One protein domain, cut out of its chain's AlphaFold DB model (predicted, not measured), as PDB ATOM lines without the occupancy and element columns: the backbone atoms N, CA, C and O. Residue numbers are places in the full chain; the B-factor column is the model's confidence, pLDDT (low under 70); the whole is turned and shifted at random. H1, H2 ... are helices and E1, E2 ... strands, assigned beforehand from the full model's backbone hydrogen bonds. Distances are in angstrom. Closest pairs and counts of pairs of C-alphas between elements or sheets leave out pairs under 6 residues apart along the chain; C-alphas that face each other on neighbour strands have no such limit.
ATOM      1  N   SER A   3     106.800 -81.432  92.046       92.00
ATOM      2  CA  SER A   3     105.965 -80.695  93.006       92.00
ATOM      3  C   SER A   3     105.653 -81.574  94.213       92.00
ATOM      4  O   SER A   3     105.368 -82.762  94.058       92.00
ATOM      5  N   ILE A   4     105.697 -80.996  95.413       90.56
ATOM      6  CA  ILE A   4     105.364 -81.681  96.664       90.56
ATOM      7  C   ILE A   4     104.341 -80.842  97.418       90.56
ATOM      8  O   ILE A   4     104.652 -79.729  97.842       90.56
ATOM      9  N   ASP A   5     103.170 -81.423  97.663       83.81
ATOM     10  CA  ASP A   5     102.078 -80.740  98.368       83.81
ATOM     11  C   ASP A   5     101.884 -81.264  99.805       83.81
ATOM     12  O   ASP A   5     101.134 -80.684 100.587       83.81
ATOM     13  N   GLN A   6     102.571 -82.356 100.170       85.75
ATOM     14  CA  GLN A   6     102.416 -83.060 101.448       85.75
ATOM     15  C   GLN A   6     103.734 -83.101 102.229       85.75
ATOM     16  O   GLN A   6     104.725 -83.694 101.791       85.75
ATOM     17  N   SER A   7     103.750 -82.493 103.417       86.56
ATOM     18  CA  SER A   7     104.918 -82.470 104.312       86.56
ATOM     19  C   SER A   7     105.349 -83.862 104.781       86.56
ATOM     20  O   SER A   7     106.538 -84.103 104.999       86.56
ATOM     21  N   GLU A   8     104.402 -84.793 104.885       92.12
ATOM     22  CA  GLU A   8     104.594 -86.164 105.356       92.12
ATOM     23  C   GLU A   8     105.607 -86.929 104.490       92.12
ATOM     24  O   GLU A   8     106.359 -87.765 104.991       92.12
ATOM     25  N   ILE A   9     105.686 -86.612 103.196       92.69
ATOM     26  CA  ILE A   9     106.638 -87.223 102.259       92.69
ATOM     27  C   ILE A   9     108.075 -86.832 102.634       92.69
ATOM     28  O   ILE A   9     108.985 -87.667 102.646       92.69
ATOM     29  N   GLY A  10     108.279 -85.570 103.019       92.88
ATOM     30  CA  GLY A  10     109.559 -85.088 103.530       92.88
ATOM     31  C   GLY A  10     109.964 -85.785 104.830       92.88
ATOM     32  O   GLY A  10     111.133 -86.145 104.998       92.88
ATOM     33  N   GLU A  11     109.008 -86.043 105.726       93.31
ATOM     34  CA  GLU A  11     109.248 -86.779 106.974       93.31
ATOM     35  C   GLU A  11     109.639 -88.238 106.710       93.31
ATOM     36  O   GLU A  11     110.620 -88.733 107.278       93.31
ATOM     37  N   GLN A  12     108.935 -88.915 105.797       93.81
ATOM     38  CA  GLN A  12     109.263 -90.279 105.376       93.81
ATOM     39  C   GLN A  12     110.680 -90.364 104.803       93.81
ATOM     40  O   GLN A  12     111.460 -91.238 105.202       93.81
ATOM     41  N   PHE A  13     111.053 -89.420 103.932       95.31
ATOM     42  CA  PHE A  13     112.412 -89.343 103.400       95.31
ATOM     43  C   PHE A  13     113.446 -89.174 104.517       95.31
ATOM     44  O   PHE A  13     114.452 -89.883 104.548       95.31
ATOM     45  N   CYS A  14     113.191 -88.273 105.472       94.31
ATOM     46  CA  CYS A  14     114.091 -88.045 106.603       94.31
ATOM     47  C   CYS A  14     114.330 -89.324 107.418       94.31
ATOM     48  O   CYS A  14     115.470 -89.607 107.797       94.31
ATOM     49  N   LEU A  15     113.291 -90.126 107.662       94.12
ATOM     50  CA  LEU A  15     113.420 -91.397 108.382       94.12
ATOM     51  C   LEU A  15     114.266 -92.418 107.606       94.12
ATOM     52  O   LEU A  15     115.125 -93.086 108.194       94.12
ATOM     53  N   LEU A  16     114.076 -92.510 106.287       94.50
ATOM     54  CA  LEU A  16     114.868 -93.376 105.408       94.50
ATOM     55  C   LEU A  16     116.339 -92.938 105.365       94.50
ATOM     56  O   LEU A  16     117.235 -93.765 105.547       94.50
ATOM     57  N   ALA A  17     116.591 -91.636 105.230       94.12
ATOM     58  CA  ALA A  17     117.921 -91.037 105.268       94.12
ATOM     59  C   ALA A  17     118.638 -91.305 106.600       94.12
ATOM     60  O   ALA A  17     119.792 -91.740 106.621       94.12
ATOM     61  N   GLN A  18     117.952 -91.115 107.731       93.88
ATOM     62  CA  GLN A  18     118.508 -91.419 109.052       93.88
ATOM     63  C   GLN A  18     118.835 -92.905 109.212       93.88
ATOM     64  O   GLN A  18     119.877 -93.245 109.779       93.88
ATOM     65  N   ARG A  19     117.966 -93.795 108.719       92.31
ATOM     66  CA  ARG A  19     118.204 -95.243 108.737       92.31
ATOM     67  C   ARG A  19     119.440 -95.605 107.915       92.31
ATOM     68  O   ARG A  19     120.310 -96.298 108.434       92.31
ATOM     69  N   ALA A  20     119.545 -95.097 106.687       93.19
ATOM     70  CA  ALA A  20     120.693 -95.329 105.812       93.19
ATOM     71  C   ALA A  20     122.007 -94.887 106.476       93.19
ATOM     72  O   ALA A  20     122.934 -95.690 106.593       93.19
ATOM     73  N   ARG A  21     122.041 -93.668 107.036       92.62
ATOM     74  CA  ARG A  21     123.202 -93.131 107.768       92.62
ATOM     75  C   ARG A  21     123.584 -93.997 108.972       92.62
ATOM     76  O   ARG A  21     124.745 -94.371 109.116       92.62
ATOM     77  N   LYS A  22     122.617 -94.362 109.827       93.19
ATOM     78  CA  LYS A  22     122.864 -95.207 111.016       93.19
ATOM     79  C   LYS A  22     123.407 -96.583 110.640       93.19
ATOM     80  O   LYS A  22     124.273 -97.110 111.333       93.19
ATOM     81  N   SER A  23     122.912 -97.151 109.547       92.25
ATOM     82  CA  SER A  23     123.343 -98.453 109.045       92.25
ATOM     83  C   SER A  23     124.565 -98.389 108.124       92.25
ATOM     84  O   SER A  23     125.006 -99.443 107.673       92.25
ATOM     85  N   LYS A  24     125.119 -97.195 107.853       93.00
ATOM     86  CA  LYS A  24     126.209 -96.965 106.888       93.00
ATOM     87  C   LYS A  24     125.921 -97.580 105.509       93.00
ATOM     88  O   LYS A  24     126.805 -98.170 104.891       93.00
ATOM     89  N   LYS A  25     124.669 -97.477 105.059       94.88
ATOM     90  CA  LYS A  25     124.199 -97.972 103.759       94.88
ATOM     91  C   LYS A  25     124.011 -96.818 102.784       94.88
ATOM     92  O   LYS A  25     123.674 -95.713 103.199       94.88
ATOM     93  N   ILE A  26     124.157 -97.114 101.498       96.69
ATOM     94  CA  ILE A  26     123.767 -96.210 100.417       96.69
ATOM     95  C   ILE A  26     122.239 -96.115 100.397       96.69
ATOM     96  O   ILE A  26     121.561 -97.145 100.407       96.69
ATOM     97  N   LEU A  27     121.700 -94.899 100.362       96.88
ATOM     98  CA  LEU A  27     120.295 -94.659 100.051       96.88
ATOM     99  C   LEU A  27     120.169 -94.385  98.555       96.88
ATOM    100  O   LEU A  27     120.658 -93.361  98.084       96.88
ATOM    101  N   ARG A  28     119.506 -95.284  97.831       97.38
ATOM    102  CA  ARG A  28     119.135 -95.075  96.435       97.38
ATOM    103  C   ARG A  28     117.724 -94.525  96.353       97.38
ATOM    104  O   ARG A  28     116.803 -95.140  96.892       97.38
ATOM    105  N   LEU A  29     117.570 -93.417  95.645       97.06
ATOM    106  CA  LEU A  29     116.272 -92.873  95.269       97.06
ATOM    107  C   LEU A  29     116.101 -93.038  93.760       97.06
ATOM    108  O   LEU A  29     116.989 -92.641  93.011       97.06
ATOM    109  N   LYS A  30     114.998 -93.649  93.330       97.19
ATOM    110  CA  LYS A  30     114.693 -93.943  91.927       97.19
ATOM    111  C   LYS A  30     113.343 -93.339  91.539       97.19
ATOM    112  O   LYS A  30     112.412 -93.375  92.338       97.19
ATOM    113  N   HIS A  31     113.221 -92.844  90.315       96.31
ATOM    114  CA  HIS A  31     111.942 -92.531  89.682       96.31
ATOM    115  C   HIS A  31     111.890 -93.229  88.320       96.31
ATOM    116  O   HIS A  31     112.846 -93.173  87.545       96.31
ATOM    117  N   GLU A  32     110.807 -93.957  88.073       95.00
ATOM    118  CA  GLU A  32     110.640 -94.795  86.886       95.00
ATOM    119  C   GLU A  32     109.833 -94.075  85.805       95.00
ATOM    120  O   GLU A  32     108.960 -93.265  86.113       95.00
ATOM    121  N   TYR A  33     110.098 -94.405  84.538       93.94
ATOM    122  CA  TYR A  33     109.337 -93.907  83.381       93.94
ATOM    123  C   TYR A  33     109.256 -92.372  83.253       93.94
ATOM    124  O   TYR A  33     108.252 -91.823  82.787       93.94
ATOM    125  N   VAL A  34     110.327 -91.670  83.614       95.19
ATOM    126  CA  VAL A  34     110.431 -90.211  83.517       95.19
ATOM    127  C   VAL A  34     110.642 -89.789  82.071       95.19
ATOM    128  O   VAL A  34     111.504 -90.316  81.371       95.19
ATOM    129  N   TRP A  35     109.870 -88.807  81.625       95.00
ATOM    130  CA  TRP A  35     109.992 -88.194  80.305       95.00
ATOM    131  C   TRP A  35     109.754 -86.678  80.337       95.00
ATOM    132  O   TRP A  35     109.206 -86.136  81.306       95.00
ATOM    133  N   GLY A  36     110.165 -86.007  79.260       94.00
ATOM    134  CA  GLY A  36     110.032 -84.568  79.039       94.00
ATOM    135  C   GLY A  36     109.851 -84.217  77.559       94.00
ATOM    136  O   GLY A  36     109.651 -85.098  76.722       94.00
ATOM    137  N   TYR A  37     109.914 -82.929  77.235       92.25
ATOM    138  CA  TYR A  37     109.680 -82.389  75.893       92.25
ATOM    139  C   TYR A  37     110.998 -81.957  75.237       92.25
ATOM    140  O   TYR A  37     111.828 -81.306  75.872       92.25
ATOM    141  N   LEU A  38     111.184 -82.305  73.963       90.44
ATOM    142  CA  LEU A  38     112.294 -81.822  73.141       90.44
ATOM    143  C   LEU A  38     111.921 -80.450  72.572       90.44
ATOM    144  O   LEU A  38     110.884 -80.308  71.928       90.44
ATOM    145  N   LEU A  39     112.745 -79.434  72.833       82.38
ATOM    146  CA  LEU A  39     112.406 -78.037  72.531       82.38
ATOM    147  C   LEU A  39     112.618 -77.661  71.060       82.38
ATOM    148  O   LEU A  39     111.958 -76.750  70.560       82.38
ATOM    149  N   GLU A  40     113.530 -78.341  70.365       81.06
ATOM    150  CA  GLU A  40     113.876 -78.025  68.974       81.06
ATOM    151  C   GLU A  40     113.109 -78.885  67.958       81.06
ATOM    152  O   GLU A  40     113.157 -78.624  66.754       81.06
ATOM    153  N   GLU A  41     112.366 -79.889  68.427       76.25
ATOM    154  CA  GLU A  41     111.703 -80.876  67.581       76.25
ATOM    155  C   GLU A  41     110.186 -80.785  67.713       76.25
ATOM    156  O   GLU A  41     109.614 -80.885  68.800       76.25
ATOM    157  N   THR A  42     109.517 -80.617  66.573       74.06
ATOM    158  CA  THR A  42     108.061 -80.712  66.486       74.06
ATOM    159  C   THR A  42     107.684 -81.805  65.503       74.06
ATOM    160  O   THR A  42     108.262 -81.924  64.422       74.06
ATOM    161  N   ASN A  43     106.690 -82.606  65.867       71.88
ATOM    162  CA  ASN A  43     106.164 -83.623  64.977       71.88
ATOM    163  C   ASN A  43     105.393 -82.983  63.805       71.88
ATOM    164  O   ASN A  43     105.114 -81.784  63.773       71.88
ATOM    165  N   HIS A  44     104.948 -83.807  62.855       70.25
ATOM    166  CA  HIS A  44     104.172 -83.388  61.676       70.25
ATOM    167  C   HIS A  44     102.862 -82.621  61.976       70.25
ATOM    168  O   HIS A  44     102.214 -82.138  61.049       70.25
ATOM    169  N   ARG A  45     102.441 -82.535  63.245       74.06
ATOM    170  CA  ARG A  45     101.257 -81.795  63.708       74.06
ATOM    171  C   ARG A  45     101.611 -80.492  64.428       74.06
ATOM    172  O   ARG A  45     100.700 -79.813  64.889       74.06
ATOM    173  N   GLY A  46     102.897 -80.151  64.527       75.25
ATOM    174  CA  GLY A  46     103.389 -78.974  65.243       75.25
ATOM    175  C   GLY A  46     103.431 -79.137  66.765       75.25
ATOM    176  O   GLY A  46     103.566 -78.138  67.464       75.25
ATOM    177  N   ASN A  47     103.311 -80.364  67.289       79.00
ATOM    178  CA  ASN A  47     103.473 -80.622  68.723       79.00
ATOM    179  C   ASN A  47     104.933 -80.948  69.025       79.00
ATOM    180  O   ASN A  47     105.552 -81.658  68.233       79.00
ATOM    181  N   TYR A  48     105.441 -80.516  70.180       78.31
ATOM    182  CA  TYR A  48     106.765 -80.916  70.658       78.31
ATOM    183  C   TYR A  48     106.911 -82.436  70.699       78.31
ATOM    184  O   TYR A  48     105.994 -83.140  71.140       78.31
ATOM    185  N   GLU A  49     108.055 -82.935  70.241       88.31
ATOM    186  CA  GLU A  49     108.428 -84.328  70.464       88.31
ATOM    187  C   GLU A  49     108.762 -84.568  71.943       88.31
ATOM    188  O   GLU A  49     108.976 -83.636  72.726       88.31
ATOM    189  N   HIS A  50     108.738 -85.829  72.361       91.38
ATOM    190  CA  HIS A  50     109.005 -86.220  73.743       91.38
ATOM    191  C   HIS A  50     110.257 -87.080  73.807       91.38
ATOM    192  O   HIS A  50     110.568 -87.816  72.871       91.38
ATOM    193  N   THR A  51     110.952 -87.017  74.938       93.75
ATOM    194  CA  THR A  51     112.001 -87.987  75.240       93.75
ATOM    195  C   THR A  51     111.375 -89.370  75.428       93.75
ATOM    196  O   THR A  51     110.240 -89.492  75.896       93.75
ATOM    197  N   ASP A  52     112.129 -90.427  75.137       93.81
ATOM    198  CA  ASP A  52     111.730 -91.767  75.567       93.81
ATOM    199  C   ASP A  52     111.629 -91.798  77.103       93.81
ATOM    200  O   ASP A  52     112.459 -91.167  77.770       93.81
ATOM    201  N   PRO A  53     110.665 -92.534  77.684       95.12
ATOM    202  CA  PRO A  53     110.617 -92.751  79.123       95.12
ATOM    203  C   PRO A  53     111.882 -93.463  79.610       95.12
ATOM    204  O   PRO A  53     112.266 -94.500  79.060       95.12
ATOM    205  N   ILE A  54     112.510 -92.922  80.651       95.81
ATOM    206  CA  ILE A  54     113.719 -93.472  81.268       95.81
ATOM    207  C   ILE A  54     113.556 -93.625  82.776       95.81
ATOM    208  O   ILE A  54     112.838 -92.870  83.426       95.81
ATOM    209  N   ASP A  55     114.279 -94.582  83.341       96.25
ATOM    210  CA  ASP A  55     114.454 -94.676  84.784       96.25
ATOM    211  C   ASP A  55     115.646 -93.814  85.199       96.25
ATOM    212  O   ASP A  55     116.738 -93.960  84.645       96.25
ATOM    213  N   VAL A  56     115.455 -92.967  86.206       96.69
ATOM    214  CA  VAL A  56     116.521 -92.148  86.798       96.69
ATOM    215  C   VAL A  56     116.716 -92.522  88.256       96.69
ATOM    216  O   VAL A  56     115.763 -92.871  88.960       96.69
ATOM    217  N   PHE A  57     117.959 -92.486  88.722       97.06
ATOM    218  CA  PHE A  57     118.270 -92.772  90.114       97.06
ATOM    219  C   PHE A  57     119.495 -92.001  90.584       97.06
ATOM    220  O   PHE A  57     120.399 -91.716  89.809       97.06
ATOM    221  N   ILE A  58     119.555 -91.770  91.890       96.50
ATOM    222  CA  ILE A  58     120.716 -91.205  92.577       96.50
ATOM    223  C   ILE A  58     121.080 -92.073  93.780       96.50
ATOM    224  O   ILE A  58     120.210 -92.675  94.415       96.50
ATOM    225  N   ASP A  59     122.373 -92.148  94.089       96.19
ATOM    226  CA  ASP A  59     122.923 -92.919  95.206       96.19
ATOM    227  C   ASP A  59     123.566 -91.980  96.236       96.19
ATOM    228  O   ASP A  59     124.575 -91.333  95.962       96.19
ATOM    229  N   TYR A  60     123.035 -91.956  97.460       92.38
ATOM    230  CA  TYR A  60     123.575 -91.148  98.552       92.38
ATOM    231  C   TYR A  60     124.300 -91.970  99.606       92.38
ATOM    232  O   TYR A  60     123.736 -92.890 100.200       92.38
ATOM    233  N   LEU A  61     125.512 -91.540  99.945       87.94
ATOM    234  CA  LEU A  61     126.192 -91.953 101.177       87.94
ATOM    235  C   LEU A  61     125.730 -91.117 102.379       87.94
ATOM    236  O   LEU A  61     125.544 -91.645 103.475       87.94
ATOM    237  N   GLU A  62     125.491 -89.822 102.160       86.50
ATOM    238  CA  GLU A  62     125.090 -88.861 103.191       86.50
ATOM    239  C   GLU A  62     123.877 -88.031 102.724       86.50
ATOM    240  O   GLU A  62     123.994 -86.835 102.465       86.50
ATOM    241  N   PRO A  63     122.685 -88.647 102.601       84.75
ATOM    242  CA  PRO A  63     121.499 -87.984 102.040       84.75
ATOM    243  C   PRO A  63     121.085 -86.779 102.887       84.75
ATOM    244  O   PRO A  63     120.889 -86.959 104.085       84.75
ATOM    245  N   CYS A  64     120.947 -85.577 102.313       88.38
ATOM    246  CA  CYS A  64     120.657 -84.331 103.042       88.38
ATOM    247  C   CYS A  64     119.159 -84.140 103.355       88.38
ATOM    248  O   CYS A  64     118.742 -84.308 104.501       88.38
ATOM    249  N   CYS A  65     118.362 -83.791 102.342       92.00
ATOM    250  CA  CYS A  65     116.922 -83.551 102.428       92.00
ATOM    251  C   CYS A  65     116.241 -83.972 101.117       92.00
ATOM    252  O   CYS A  65     116.912 -84.138 100.098       92.00
ATOM    253  N   LEU A  66     114.914 -84.125 101.146       94.06
ATOM    254  CA  LEU A  66     114.148 -84.554  99.973       94.06
ATOM    255  C   LEU A  66     114.285 -83.571  98.801       94.06
ATOM    256  O   LEU A  66     114.432 -84.005  97.671       94.06
ATOM    257  N   PHE A  67     114.305 -82.259  99.057       93.75
ATOM    258  CA  PHE A  67     114.418 -81.262  97.987       93.75
ATOM    259  C   PHE A  67     115.727 -81.368  97.199       93.75
ATOM    260  O   PHE A  67     115.685 -81.322  95.975       93.75
ATOM    261  N   HIS A  68     116.867 -81.570  97.870       94.62
ATOM    262  CA  HIS A  68     118.128 -81.833  97.168       94.62
ATOM    263  C   HIS A  68     118.069 -83.155  96.398       94.62
ATOM    264  O   HIS A  68     118.497 -83.205  95.257       94.62
ATOM    265  N   ALA A  69     117.447 -84.190  96.966       94.94
ATOM    266  CA  ALA A  69     117.265 -85.460  96.267       94.94
ATOM    267  C   ALA A  69     116.428 -85.348  94.988       94.94
ATOM    268  O   ALA A  69     116.721 -85.998  93.991       94.94
ATOM    269  N   LEU A  70     115.401 -84.506  94.995       95.31
ATOM    270  CA  LEU A  70     114.594 -84.250  93.808       95.31
ATOM    271  C   LEU A  70     115.333 -83.394  92.776       95.31
ATOM    272  O   LEU A  70     115.184 -83.648  91.583       95.31
ATOM    273  N   ALA A  71     116.130 -82.422  93.222       95.12
ATOM    274  CA  ALA A  71     116.968 -81.614  92.339       95.12
ATOM    275  C   ALA A  71     118.044 -82.468  91.648       95.12
ATOM    276  O   ALA A  71     118.169 -82.406  90.431       95.12
ATOM    277  N   ASP A  72     118.737 -83.328  92.396       95.88
ATOM    278  CA  ASP A  72     119.770 -84.213  91.849       95.88
ATOM    279  C   ASP A  72     119.164 -85.241  90.865       95.88
ATOM    280  O   ASP A  72     119.767 -85.563  89.846       95.88
ATOM    281  N   LEU A  73     117.938 -85.734  91.110       95.94
ATOM    282  CA  LEU A  73     117.220 -86.582  90.141       95.94
ATOM    283  C   LEU A  73     116.831 -85.838  88.860       95.94
ATOM    284  O   LEU A  73     116.789 -86.438  87.787       95.94
ATOM    285  N   GLU A  74     116.466 -84.562  88.975       96.31
ATOM    286  CA  GLU A  74     116.182 -83.708  87.822       96.31
ATOM    287  C   GLU A  74     117.450 -83.447  87.006       96.31
ATOM    288  O   GLU A  74     117.414 -83.550  85.781       96.31
ATOM    289  N   GLU A  75     118.579 -83.199  87.668       96.12
ATOM    290  CA  GLU A  75     119.879 -83.071  87.010       96.12
ATOM    291  C   GLU A  75     120.265 -84.360  86.272       96.12
ATOM    292  O   GLU A  75     120.556 -84.299  85.078       96.12
ATOM    293  N   GLU A  76     120.150 -85.529  86.911       96.75
ATOM    294  CA  GLU A  76     120.414 -86.832  86.275       96.75
ATOM    295  C   GLU A  76     119.549 -87.038  85.016       96.75
ATOM    296  O   GLU A  76     120.038 -87.459  83.963       96.75
ATOM    297  N   PHE A  77     118.258 -86.689  85.086       96.56
ATOM    298  CA  PHE A  77     117.364 -86.736  83.927       96.56
ATOM    299  C   PHE A  77     117.866 -85.844  82.782       96.56
ATOM    300  O   PHE A  77     117.887 -86.273  81.622       96.56
ATOM    301  N   HIS A  78     118.272 -84.612  83.090       95.69
ATOM    302  CA  HIS A  78     118.799 -83.687  82.093       95.69
ATOM    303  C   HIS A  78     120.122 -84.172  81.501       95.69
ATOM    304  O   HIS A  78     120.294 -84.109  80.283       95.69
ATOM    305  N   GLU A  79     121.037 -84.703  82.311       95.94
ATOM    306  CA  GLU A  79     122.318 -85.221  81.831       95.94
ATOM    307  C   GLU A  79     122.133 -86.383  80.850       95.94
ATOM    308  O   GLU A  79     122.702 -86.361  79.752       95.94
ATOM    309  N   ILE A  80     121.290 -87.363  81.195       95.69
ATOM    310  CA  ILE A  80     121.000 -88.514  80.329       95.69
ATOM    311  C   ILE A  80     120.412 -88.045  78.994       95.69
ATOM    312  O   ILE A  80     120.873 -88.454  77.920       95.69
ATOM    313  N   ASN A  81     119.413 -87.161  79.033       94.88
ATOM    314  CA  ASN A  81     118.740 -86.709  77.818       94.88
ATOM    315  C   ASN A  81     119.618 -85.791  76.967       94.88
ATOM    316  O   ASN A  81     119.660 -85.961  75.748       94.88
ATOM    317  N   LYS A  82     120.413 -84.909  77.576       93.44
ATOM    318  CA  LYS A  82     121.394 -84.085  76.861       93.44
ATOM    319  C   LYS A  82     122.438 -84.939  76.151       93.44
ATOM    320  O   LYS A  82     122.810 -84.660  75.009       93.44
ATOM    321  N   GLN A  83     122.893 -86.021  76.782       95.06
ATOM    322  CA  GLN A  83     123.812 -86.963  76.143       95.06
ATOM    323  C   GLN A  83     123.159 -87.716  74.981       95.06
ATOM    324  O   GLN A  83     123.828 -87.933  73.964       95.06
ATOM    325  N   LYS A  84     121.887 -88.100  75.109       95.31
ATOM    326  CA  LYS A  84     121.160 -88.885  74.104       95.31
ATOM    327  C   LYS A  84     120.707 -88.050  72.904       95.31
ATOM    328  O   LYS A  84     121.018 -88.410  71.773       95.31
ATOM    329  N   TYR A  85     120.022 -86.938  73.152       91.81
ATOM    330  CA  TYR A  85     119.378 -86.106  72.131       91.81
ATOM    331  C   TYR A  85     120.241 -84.928  71.665       91.81
ATOM    332  O   TYR A  85     119.878 -84.251  70.710       91.81
ATOM    333  N   LYS A  86     121.398 -84.691  72.307       91.50
ATOM    334  CA  LYS A  86     122.347 -83.607  71.974       91.50
ATOM    335  C   LYS A  86     121.740 -82.197  72.029       91.50
ATOM    336  O   LYS A  86     122.309 -81.275  71.454       91.50
ATOM    337  N   GLN A  87     120.643 -82.036  72.760       87.88
ATOM    338  CA  GLN A  87     119.923 -80.782  72.979       87.88
ATOM    339  C   GLN A  87     119.392 -80.725  74.418       87.88
ATOM    340  O   GLN A  87     119.416 -81.732  75.130       87.88
ATOM    341  N   GLU A  88     118.916 -79.554  74.834       87.94
ATOM    342  CA  GLU A  88     118.202 -79.386  76.103       87.94
ATOM    343  C   GLU A  88     116.753 -79.892  75.983       87.94
ATOM    344  O   GLU A  88     116.145 -79.845  74.912       87.94
ATOM    345  N   CYS A  89     116.182 -80.355  77.094       90.75
ATOM    346  CA  CYS A  89     114.792 -80.802  77.172       90.75
ATOM    347  C   CYS A  89     114.061 -80.115  78.328       90.75
ATOM    348  O   CYS A  89     114.651 -79.861  79.378       90.75
ATOM    349  N   GLU A  90     112.765 -79.865  78.165       90.69
ATOM    350  CA  GLU A  90     111.908 -79.363  79.238       90.69
ATOM    351  C   GLU A  90     111.337 -80.526  80.053       90.69
ATOM    352  O   GLU A  90     110.851 -81.520  79.503       90.69
ATOM    353  N   THR A  91     111.394 -80.418  81.380       87.06
ATOM    354  CA  THR A  91     110.878 -81.459  82.269       87.06
ATOM    355  C   THR A  91     109.361 -81.394  82.366       87.06
ATOM    356  O   THR A  91     108.761 -80.333  82.542       87.06
ATOM    357  N   ARG A  92     108.713 -82.561  82.309       90.50
ATOM    358  CA  ARG A  92     107.318 -82.672  82.736       90.50
ATOM    359  C   ARG A  92     107.230 -82.408  84.243       90.50
ATOM    360  O   ARG A  92     108.149 -82.734  84.991       90.50
ATOM    361  N   THR A  93     106.123 -81.826  84.699       93.69
ATOM    362  CA  THR A  93     105.848 -81.705  86.137       93.69
ATOM    363  C   THR A  93     105.314 -83.024  86.694       93.69
ATOM    364  O   THR A  93     104.355 -83.574  86.158       93.69
ATOM    365  N   TYR A  94     105.922 -83.501  87.779       94.69
ATOM    366  CA  TYR A  94     105.534 -84.710  88.505       94.69
ATOM    367  C   TYR A  94     105.112 -84.349  89.932       94.69
ATOM    368  O   TYR A  94     105.874 -83.708  90.658       94.69
ATOM    369  N   PHE A  95     103.914 -84.761  90.343       94.62
ATOM    370  CA  PHE A  95     103.418 -84.565  91.707       94.62
ATOM    371  C   PHE A  95     103.844 -85.747  92.562       94.62
ATOM    372  O   PHE A  95     103.405 -86.867  92.317       94.62
ATOM    373  N   VAL A  96     104.707 -85.521  93.548       94.81
ATOM    374  CA  VAL A  96     105.194 -86.595  94.416       94.81
ATOM    375  C   VAL A  96     104.071 -87.026  95.354       94.81
ATOM    376  O   VAL A  96     103.574 -86.219  96.137       94.81
ATOM    377  N   GLU A  97     103.686 -88.299  95.287       93.44
ATOM    378  CA  GLU A  97     102.566 -88.841  96.061       93.44
ATOM    379  C   GLU A  97     103.039 -89.652  97.269       93.44
ATOM    380  O   GLU A  97     102.477 -89.528  98.355       93.44
ATOM    381  N   HIS A  98     104.063 -90.493  97.099       92.38
ATOM    382  CA  HIS A  98     104.615 -91.303  98.184       92.38
ATOM    383  C   HIS A  98     106.019 -91.840  97.872       92.38
ATOM    384  O   HIS A  98     106.466 -91.854  96.723       92.38
ATOM    385  N   LEU A  99     106.708 -92.302  98.921       93.56
ATOM    386  CA  LEU A  99     107.996 -92.990  98.835       93.56
ATOM    387  C   LEU A  99     107.815 -94.465  99.190       93.56
ATOM    388  O   LEU A  99     107.533 -94.810 100.339       93.56
ATOM    389  N   GLU A 100     108.015 -95.346  98.218       91.31
ATOM    390  CA  GLU A 100     107.927 -96.785  98.428       91.31
ATOM    391  C   GLU A 100     109.319 -97.367  98.678       91.31
ATOM    392  O   GLU A 100     110.214 -97.278  97.840       91.31
ATOM    393  N   LYS A 101     109.529 -97.990  99.842       86.19
ATOM    394  CA  LYS A 101     110.752 -98.759 100.085       86.19
ATOM    395  C   LYS A 101     110.648-100.100  99.361       86.19
ATOM    396  O   LYS A 101     109.891-100.968  99.788       86.19
ATOM    397  N   VAL A 102     111.491-100.298  98.358       85.50
ATOM    398  CA  VAL A 102     111.428-101.469  97.474       85.50
ATOM    399  C   VAL A 102     112.332-102.589  97.953       85.50
ATOM    400  O   VAL A 102     111.931-103.751  98.003       85.50
ATOM    401  N   SER A 103     113.562-102.261  98.348       90.88
ATOM    402  CA  SER A 103     114.526-103.274  98.766       90.88
ATOM    403  C   SER A 103     115.496-102.758  99.827       90.88
ATOM    404  O   SER A 103     115.699-101.557 100.024       90.88
ATOM    405  N   GLU A 104     116.066-103.688 100.589       93.25
ATOM    406  CA  GLU A 104     117.174-103.408 101.497       93.25
ATOM    407  C   GLU A 104     118.079-104.633 101.597       93.25
ATOM    408  O   GLU A 104     117.630-105.712 101.980       93.25
ATOM    409  N   ASP A 105     119.363-104.439 101.312       92.69
ATOM    410  CA  ASP A 105     120.409-105.445 101.479       92.69
ATOM    411  C   ASP A 105     121.473-104.973 102.490       92.69
ATOM    412  O   ASP A 105     121.255-104.033 103.262       92.69
ATOM    413  N   SER A 106     122.625-105.648 102.559       91.19
ATOM    414  CA  SER A 106     123.704-105.303 103.495       91.19
ATOM    415  C   SER A 106     124.405-103.972 103.189       91.19
ATOM    416  O   SER A 106     125.042-103.418 104.083       91.19
ATOM    417  N   LYS A 107     124.271-103.439 101.972       94.12
ATOM    418  CA  LYS A 107     124.958-102.243 101.468       94.12
ATOM    419  C   LYS A 107     124.012-101.103 101.094       94.12
ATOM    420  O   LYS A 107     124.438 -99.951 101.138       94.12
ATOM    421  N   LYS A 108     122.768-101.398 100.714       96.25
ATOM    422  CA  LYS A 108     121.861-100.449 100.063       96.25
ATOM    423  C   LYS A 108     120.441-100.525 100.616       96.25
ATOM    424  O   LYS A 108     119.954-101.593 100.980       96.25
ATOM    425  N   ILE A 109     119.790 -99.369 100.670       95.50
ATOM    426  CA  ILE A 109     118.343 -99.210 100.818       95.50
ATOM    427  C   ILE A 109     117.851 -98.552  99.532       95.50
ATOM    428  O   ILE A 109     118.359 -97.492  99.176       95.50
ATOM    429  N   GLU A 110     116.895 -99.166  98.846       96.75
ATOM    430  CA  GLU A 110     116.326 -98.639  97.606       96.75
ATOM    431  C   GLU A 110     114.886 -98.184  97.819       96.75
ATOM    432  O   GLU A 110     114.080 -98.875  98.453       96.75
ATOM    433  N   VAL A 111     114.593 -96.998  97.295       96.06
ATOM    434  CA  VAL A 111     113.312 -96.313  97.428       96.06
ATOM    435  C   VAL A 111     112.885 -95.813  96.055       96.06
ATOM    436  O   VAL A 111     113.690 -95.198  95.353       96.06
ATOM    437  N   ILE A 112     111.629 -96.054  95.692       96.19
ATOM    438  CA  ILE A 112     111.004 -95.493  94.494       96.19
ATOM    439  C   ILE A 112     110.131 -94.305  94.892       96.19
ATOM    440  O   ILE A 112     109.396 -94.355  95.881       96.19
ATOM    441  N   ILE A 113     110.230 -93.228  94.119       95.06
ATOM    442  CA  ILE A 113     109.298 -92.108  94.168       95.06
ATOM    443  C   ILE A 113     108.118 -92.442  93.269       95.06
ATOM    444  O   ILE A 113     108.286 -92.590  92.058       95.06
ATOM    445  N   SER A 114     106.929 -92.517  93.857       93.19
ATOM    446  CA  SER A 114     105.695 -92.571  93.082       93.19
ATOM    447  C   SER A 114     105.213 -91.160  92.792       93.19
ATOM    448  O   SER A 114     105.055 -90.351  93.717       93.19
ATOM    449  N   CYS A 115     104.947 -90.889  91.519       92.88
ATOM    450  CA  CYS A 115     104.475 -89.593  91.063       92.88
ATOM    451  C   CYS A 115     103.179 -89.697  90.253       92.88
ATOM    452  O   CYS A 115     103.058 -90.542  89.365       92.88
ATOM    453  N   GLY A 116     102.264 -88.765  90.508       88.88
ATOM    454  CA  GLY A 116     101.183 -88.402  89.596       88.88
ATOM    455  C   GLY A 116     101.670 -87.420  88.525       88.88
ATOM    456  O   GLY A 116     102.731 -86.801  88.667       88.88
ATOM    457  N   THR A 117     100.906 -87.268  87.439       79.50
ATOM    458  CA  THR A 117     101.307 -86.471  86.265       79.50
ATOM    459  C   THR A 117     100.166 -85.746  85.579       79.50
ATOM    460  O   THR A 117      99.033 -86.263  85.679       79.50
TER     461      THR A 117
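This is residues 3 to 117 of the 117 residues of an uncharacterized protein of marine metagenome (UniProt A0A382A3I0). A strongly twisted four-stranded sheet, E4 E1 E7 E6, has helices H1 and H2 over one face, the two helices about perpendicular to each other, and its other face bare. E1 runs on past this sheet into E2, which with E3 and E5 makes a small second sheet toward one end of the long axis, with the turn of the E2-E3 hairpin at the tip. The printed part has 115 residues, with two named helices and seven named strands in the order H1 E1 E2 E3 E4 H2 E5 E6 E7, a mixed class of helices and strands. The larger sheet is mixed, and the small one, E3 E2 E5, is antiparallel. The whole is elongated, 53 by 28 by 20 A, and only just compact, close to loose, with a radius of gyration of the C-alphas of 15.7 A.

H1, residues 7 to 22, is on the sheet of E4, residues 54 to 60, E1, 26 to 34, E7, 108 to 116, and E6, 94 to 104. Its height over the sheet is 9.3 A, and it runs along the strands, at 4 degrees to E7 on the local plane. E1 is antiparallel to E4, with N 29 and O 58 3.0 A apart, and parallel to E7, with N 30 and O 111 2.9 A apart. E6 and E7 are a hairpin, with N 112 and O 100 2.8 A apart. H2, residues 66 to 85, is on the same face as H1 at a height over the sheet of 8.5 A, slantwise to the strands, at 54 degrees to E1 on the local plane; these are two layers, helices on one face of a sheet. The closest C-alphas of E4 and H2 are those of Val 56 and Phe 77, 6.2 A apart. H1 and H2 only just touch, with 3 pairs of C-alphas within 8 A, the closest Gly 10 and Leu 66 at 5.8 A; their lines stand at 87 degrees, about perpendicular. In the small sheet, E2, residues 36 to 42, and E3, 48 to 50, are a hairpin, with N 38 and O 49 2.9 A apart. E5, residues 89 to 91, is antiparallel to E2, with N 37 and O 90 2.8 A apart. H2 is on this sheet too, whereas H1 is not on it. In H1 and H2 every O i to N i+4 pair is within hydrogen-bond range.

H1 begins at C-alpha 7, (104.918, -82.470, 104.312), and is 23.0 A long. E1 measures 22.3 A, E2 13.3 A, E3 6.5 A and E4 20.0 A. H2, 28.4 A, begins at C-alpha 66, (114.148, -84.554, 99.973). E5 measures 6.5 A; E6, 25.6 A, bends by 71 degrees at residue 97. E7, 26.1 A, ends at C-alpha 116, (101.183, -88.402, 89.596).

The two C-alphas farthest apart are those of Lys 22 and His 44, at 54.1 A. The printed part has no cut, and its eight links between named elements are tight. The mean pLDDT of the printed part is 91.6, and no printed residue is under 70.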